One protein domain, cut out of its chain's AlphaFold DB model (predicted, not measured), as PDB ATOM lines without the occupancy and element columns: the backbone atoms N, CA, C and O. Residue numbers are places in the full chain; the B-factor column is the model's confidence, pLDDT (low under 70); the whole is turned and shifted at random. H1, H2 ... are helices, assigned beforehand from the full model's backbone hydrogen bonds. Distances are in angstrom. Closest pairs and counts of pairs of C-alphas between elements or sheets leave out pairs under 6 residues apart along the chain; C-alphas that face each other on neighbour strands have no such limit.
ATOM      1  N   ALA A  31     343.847 358.015 354.883       94.12
ATOM      2  CA  ALA A  31     344.292 357.038 355.877       94.12
ATOM      3  C   ALA A  31     345.661 357.440 356.436       94.12
ATOM      4  O   ALA A  31     345.830 357.540 357.645       94.12
ATOM      5  N   THR A  32     346.577 357.819 355.548       96.12
ATOM      6  CA  THR A  32     347.911 358.302 355.903       96.12
ATOM      7  C   THR A  32     347.846 359.569 356.754       96.12
ATOM      8  O   THR A  32     348.615 359.715 357.701       96.12
ATOM      9  N   VAL A  33     346.924 360.492 356.451       95.81
ATOM     10  CA  VAL A  33     346.707 361.688 357.285       95.81
ATOM     11  C   VAL A  33     346.269 361.299 358.697       95.81
ATOM     12  O   VAL A  33     346.812 361.844 359.657       95.81
ATOM     13  N   LEU A  34     345.334 360.355 358.837       92.31
ATOM     14  CA  LEU A  34     344.866 359.889 360.144       92.31
ATOM     15  C   LEU A  34     345.996 359.238 360.951       92.31
ATOM     16  O   LEU A  34     346.197 359.598 362.110       92.31
ATOM     17  N   ASP A  35     346.767 358.346 360.332       94.44
ATOM     18  CA  ASP A  35     347.897 357.679 360.985       94.44
ATOM     19  C   ASP A  35     348.933 358.707 361.468       94.44
ATOM     20  O   ASP A  35     349.312 358.725 362.639       94.44
ATOM     21  N   ARG A  36     349.297 359.669 360.609       95.19
ATOM     22  CA  ARG A  36     350.231 360.754 360.954       95.19
ATOM     23  C   ARG A  36     349.713 361.679 362.061       95.19
ATOM     24  O   ARG A  36     350.524 362.211 362.829       95.19
ATOM     25  N   MET A  37     348.395 361.888 362.159       93.31
ATOM     26  CA  MET A  37     347.776 362.616 363.275       93.31
ATOM     27  C   MET A  37     347.942 361.856 364.594       93.31
ATOM     28  O   MET A  37     348.303 362.476 365.594       93.31
ATOM     29  N   LEU A  38     347.722 360.537 364.592       90.75
ATOM     30  CA  LEU A  38     347.868 359.675 365.772       90.75
ATOM     31  C   LEU A  38     349.329 359.544 366.223       90.75
ATOM     32  O   LEU A  38     349.605 359.506 367.420       90.75
ATOM     33  N   GLU A  39     350.267 359.545 365.277       95.38
ATOM     34  CA  GLU A  39     351.709 359.557 365.545       95.38
ATOM     35  C   GLU A  39     352.224 360.920 366.049       95.38
ATOM     36  O   GLU A  39     353.364 361.025 366.499       95.38
ATOM     37  N   GLY A  40     351.409 361.981 365.981       93.06
ATOM     38  CA  GLY A  40     351.797 363.319 366.439       93.06
ATOM     39  C   GLY A  40     352.833 364.009 365.545       93.06
ATOM     40  O   GLY A  40     353.568 364.877 366.012       93.06
ATOM     41  N   THR A  41     352.905 363.637 364.264       94.56
ATOM     42  CA  THR A  41     353.881 364.206 363.310       94.56
ATOM     43  C   THR A  41     353.491 365.604 362.817       94.56
ATOM     44  O   THR A  41     354.347 366.385 362.397       94.56
ATOM     45  N   PHE A  42     352.206 365.957 362.902       92.62
ATOM     46  CA  PHE A  42     351.718 367.301 362.610       92.62
ATOM     47  C   PHE A  42     351.901 368.246 363.800       92.62
ATOM     48  O   PHE A  42     351.803 367.862 364.965       92.62
ATOM     49  N   LYS A  43     352.089 369.539 363.504       90.94
ATOM     50  CA  LYS A  43     352.039 370.581 364.536       90.94
ATOM     51  C   LYS A  43     350.657 370.561 365.211       90.94
ATOM     52  O   LYS A  43     349.658 370.443 364.497       90.94
ATOM     53  N   PRO A  44     350.559 370.772 366.537       87.62
ATOM     54  CA  PRO A  44     349.290 370.656 367.257       87.62
ATOM     55  C   PRO A  44     348.148 371.495 366.669       87.62
ATOM     56  O   PRO A  44     347.012 371.041 366.601       87.62
ATOM     57  N   ASN A  45     348.439 372.709 366.194       89.06
ATOM     58  CA  ASN A  45     347.449 373.572 365.552       89.06
ATOM     59  C   ASN A  45     346.948 373.018 364.208       89.06
ATOM     60  O   ASN A  45     345.766 373.154 363.916       89.06
ATOM     61  N   CYS A  46     347.814 372.387 363.414       91.06
ATOM     62  CA  CYS A  46     347.435 371.739 362.158       91.06
ATOM     63  C   CYS A  46     346.547 370.518 362.414       91.06
ATOM     64  O   CYS A  46     345.545 370.344 361.725       91.06
ATOM     65  N   THR A  47     346.856 369.724 363.444       93.19
ATOM     66  CA  THR A  47     346.032 368.574 363.846       93.19
ATOM     67  C   THR A  47     344.597 368.991 364.172       93.19
ATOM     68  O   THR A  47     343.666 368.289 363.794       93.19
ATOM     69  N   LEU A  48     344.388 370.154 364.800       92.25
ATOM     70  CA  LEU A  48     343.039 370.667 365.079       92.25
ATOM     71  C   LEU A  48     342.260 371.004 363.799       92.25
ATOM     72  O   LEU A  48     341.084 370.665 363.704       92.25
ATOM     73  N   VAL A  49     342.912 371.623 362.808       93.75
ATOM     74  CA  VAL A  49     342.289 371.929 361.507       93.75
ATOM     75  C   VAL A  49     341.918 370.644 360.763       93.75
ATOM     76  O   VAL A  49     340.825 370.545 360.212       93.75
ATOM     77  N   LEU A  50     342.801 369.642 360.780       94.62
ATOM     78  CA  LEU A  50     342.536 368.335 360.172       94.62
ATOM     79  C   LEU A  50     341.390 367.602 360.880       94.62
ATOM     80  O   LEU A  50     340.525 367.033 360.223       94.62
ATOM     81  N   MET A  51     341.342 367.655 362.212       93.62
ATOM     82  CA  MET A  51     340.268 367.043 362.993       93.62
ATOM     83  C   MET A  51     338.910 367.692 362.696       93.62
ATOM     84  O   MET A  51     337.937 366.981 362.455       93.62
ATOM     85  N   ASP A  52     338.853 369.025 362.628       93.94
ATOM     86  CA  ASP A  52     337.657 369.762 362.201       93.94
ATOM     87  C   ASP A  52     337.222 369.373 360.777       93.94
ATOM     88  O   ASP A  52     336.048 369.090 360.537       93.94
ATOM     89  N   PHE A  53     338.171 369.261 359.843       94.62
ATOM     90  CA  PHE A  53     337.897 368.801 358.482       94.62
ATOM     91  C   PHE A  53     337.275 367.395 358.470       94.62
ATOM     92  O   PHE A  53     336.243 367.175 357.837       94.62
ATOM     93  N   PHE A  54     337.838 366.446 359.219       94.88
ATOM     94  CA  PHE A  54     337.330 365.071 359.277       94.88
ATOM     95  C   PHE A  54     335.916 365.000 359.864       94.88
ATOM     96  O   PHE A  54     335.100 364.209 359.386       94.88
ATOM     97  N   ILE A  55     335.606 365.837 360.856       94.38
ATOM     98  CA  ILE A  55     334.267 365.939 361.446       94.38
ATOM     99  C   ILE A  55     333.276 366.528 360.432       94.38
ATOM    100  O   ILE A  55     332.227 365.936 360.179       94.38
ATOM    101  N   ARG A  56     333.608 367.662 359.796       94.31
ATOM    102  CA  ARG A  56     332.718 368.340 358.831       94.31
ATOM    103  C   ARG A  56     332.431 367.508 357.582       94.31
ATOM    104  O   ARG A  56     331.339 367.608 357.031       94.31
ATOM    105  N   HIS A  57     333.388 366.684 357.156       94.62
ATOM    106  CA  HIS A  57     333.244 365.775 356.012       94.62
ATOM    107  C   HIS A  57     332.672 364.395 356.387       94.62
ATOM    108  O   HIS A  57     332.520 363.538 355.517       94.62
ATOM    109  N   GLY A  58     332.317 364.169 357.660       93.62
ATOM    110  CA  GLY A  58     331.655 362.942 358.123       93.62
ATOM    111  C   GLY A  58     332.562 361.710 358.172       93.62
ATOM    112  O   GLY A  58     332.077 360.582 358.114       93.62
ATOM    113  N   TRP A  59     333.877 361.903 358.245       93.88
ATOM    114  CA  TRP A  59     334.847 360.815 358.399       93.88
ATOM    115  C   TRP A  59     335.115 360.485 359.862       93.88
ATOM    116  O   TRP A  59     335.348 359.323 360.183       93.88
ATOM    117  N   LEU A  60     335.034 361.482 360.742       93.12
ATOM    118  CA  LEU A  60     334.982 361.291 362.187       93.12
ATOM    119  C   LEU A  60     333.549 361.555 362.651       93.12
ATOM    120  O   LEU A  60     332.998 362.623 362.392       93.12
ATOM    121  N   THR A  61     332.930 360.572 363.294       94.50
ATOM    122  CA  THR A  61     331.509 360.585 363.661       94.50
ATOM    123  C   THR A  61     331.313 359.993 365.052       94.50
ATOM    124  O   THR A  61     332.164 359.260 365.548       94.50
ATOM    125  N   ALA A  62     330.163 360.257 365.670       94.44
ATOM    126  CA  ALA A  62     329.825 359.659 366.963       94.44
ATOM    127  C   ALA A  62     329.731 358.118 366.921       94.44
ATOM    128  O   ALA A  62     329.857 357.478 367.961       94.44
ATOM    129  N   ASP A  63     329.531 357.526 365.738       95.56
ATOM    130  CA  ASP A  63     329.446 356.072 365.566       95.56
ATOM    131  C   ASP A  63     330.826 355.400 365.497       95.56
ATOM    132  O   ASP A  63     330.937 354.204 365.765       95.56
ATOM    133  N   ASN A  64     331.874 356.145 365.120       93.25
ATOM    134  CA  ASN A  64     333.227 355.605 364.947       93.25
ATOM    135  C   ASN A  64     334.256 356.123 365.960       93.25
ATOM    136  O   ASN A  64     335.346 355.560 366.026       93.25
ATOM    137  N   GLU A  65     333.912 357.133 366.761       92.81
ATOM    138  CA  GLU A  65     334.781 357.710 367.784       92.81
ATOM    139  C   GLU A  65     334.019 357.914 369.099       92.81
ATOM    140  O   GLU A  65     333.089 358.720 369.191       92.81
ATOM    141  N   SER A  66     334.443 357.200 370.142       93.44
ATOM    142  CA  SER A  66     333.846 357.270 371.479       93.44
ATOM    143  C   SER A  66     333.959 358.654 372.119       93.44
ATOM    144  O   SER A  66     333.041 359.080 372.821       93.44
ATOM    145  N   ASP A  67     335.046 359.380 371.851       93.00
ATOM    146  CA  ASP A  67     335.308 360.699 372.429       93.00
ATOM    147  C   ASP A  67     334.774 361.856 371.568       93.00
ATOM    148  O   ASP A  67     335.030 363.025 371.865       93.00
ATOM    149  N   TYR A  68     333.981 361.564 370.530       93.25
ATOM    150  CA  TYR A  68     333.518 362.541 369.541       93.25
ATOM    151  C   TYR A  68     332.936 363.817 370.169       93.25
ATOM    152  O   TYR A  68     333.326 364.932 369.818       93.25
ATOM    153  N   THR A  69     332.038 363.675 371.148       92.12
ATOM    154  CA  THR A  69     331.401 364.821 371.824       92.12
ATOM    155  C   THR A  69     332.427 365.707 372.534       92.12
ATOM    156  O   THR A  69     332.361 366.937 372.451       92.12
ATOM    157  N   THR A  70     333.400 365.090 373.205       92.06
ATOM    158  CA  THR A  70     334.499 365.791 373.874       92.06
ATOM    159  C   THR A  70     335.345 366.540 372.851       92.06
ATOM    160  O   THR A  70     335.567 367.742 373.016       92.06
ATOM    161  N   LEU A  71     335.742 365.877 371.761       91.38
ATOM    162  CA  LEU A  71     336.548 366.471 370.691       91.38
ATOM    163  C   LEU A  71     335.865 367.702 370.080       91.38
ATOM    164  O   LEU A  71     336.481 368.766 369.991       91.38
ATOM    165  N   VAL A  72     334.575 367.597 369.743       91.62
ATOM    166  CA  VAL A  72     333.785 368.713 369.196       91.62
ATOM    167  C   VAL A  72     333.701 369.878 370.186       91.62
ATOM    168  O   VAL A  72     333.857 371.035 369.791       91.62
ATOM    169  N   SER A  73     333.482 369.597 371.475       89.38
ATOM    170  CA  SER A  73     333.400 370.647 372.499       89.38
ATOM    171  C   SER A  73     334.714 371.417 372.665       89.38
ATOM    172  O   SER A  73     334.702 372.637 372.825       89.38
ATOM    173  N   LEU A  74     335.848 370.714 372.580       88.62
ATOM    174  CA  LEU A  74     337.175 371.299 372.742       88.62
ATOM    175  C   LEU A  74     337.566 372.139 371.524       88.62
ATOM    176  O   LEU A  74     338.087 373.245 371.694       88.62
ATOM    177  N   LEU A  75     337.255 371.662 370.314       88.12
ATOM    178  CA  LEU A  75     337.505 372.375 369.058       88.12
ATOM    179  C   LEU A  75     336.791 373.729 368.997       88.12
ATOM    180  O   LEU A  75     337.365 374.713 368.533       88.12
ATOM    181  N   HIS A  76     335.567 373.802 369.522       83.25
ATOM    182  CA  HIS A  76     334.740 375.009 369.493       83.25
ATOM    183  C   HIS A  76     334.678 375.740 370.837       83.25
ATOM    184  O   HIS A  76     333.680 376.391 371.150       83.25
ATOM    185  N   THR A  77     335.751 375.669 371.632       80.56
ATOM    186  CA  THR A  77     335.816 376.390 372.909       80.56
ATOM    187  C   THR A  77     335.675 377.903 372.668       80.56
ATOM    188  O   THR A  77     336.524 378.491 371.987       80.56
TER     189      THR A  77
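This is residues 31 to 77 of the 85 residues of an uncharacterized protein of Malassezia sympodialis (strain ATCC 42132) (UniProt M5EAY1). Three helices make a small, open arrangement: the longest, H2, slants between two shorter helices, H1 and H3, which stand apart from each other. The chain turns tightly from H1 into H2, then makes a long loop from H2 into H3, and residues 62 to 67 of that loop stick out free. The printed part has 47 residues with three named helices, in the order H1, H2, H3, and no named strand; the class is all helix. It is compact, with a radius of gyration of the C-alphas of 10.3 A, and spans 24 by 23 by 17 A.

Find C-alpha 44 at (349.290, 370.656, 367.257); from there H2, residues 44 to 56, runs 18.7 A to C-alpha 56 at (332.718, 368.340, 358.831). Look before it for H1, residues 31 to 38, which begins with C-alpha 31 at (344.292, 357.038, 355.877). Look after it for H3, residues 68 to 75, which ends with C-alpha 75 at (337.505, 372.375, 369.058). H1 is 10.8 A long and H3 10.6 A.

Start from H2. H1 is close but not clearly touching it; the closest C-alphas, those of Met 37 and Thr 47, are 6.2 A apart. These two helices run opposite ways at a steep tilt of 48 degrees. H3 is also close to H2 but not clearly touching; the closest C-alphas, those of Leu 48 and Leu 75, are 7.0 A apart. They too run opposite ways, at a steep tilt of 50 degrees. H1 and H3 are apart. In H1, H2 and H3 every O i to N i+4 pair is within hydrogen-bond range.

The two C-alphas farthest apart are those of Thr 32 and Thr 77, at 27.6 A. The printed part has no cut. The link from H1 to H2 is tight, with 5 residues; that from H2 to H3 is long, with 11. The mean pLDDT of the printed part is 92.5, and no printed residue is under 70.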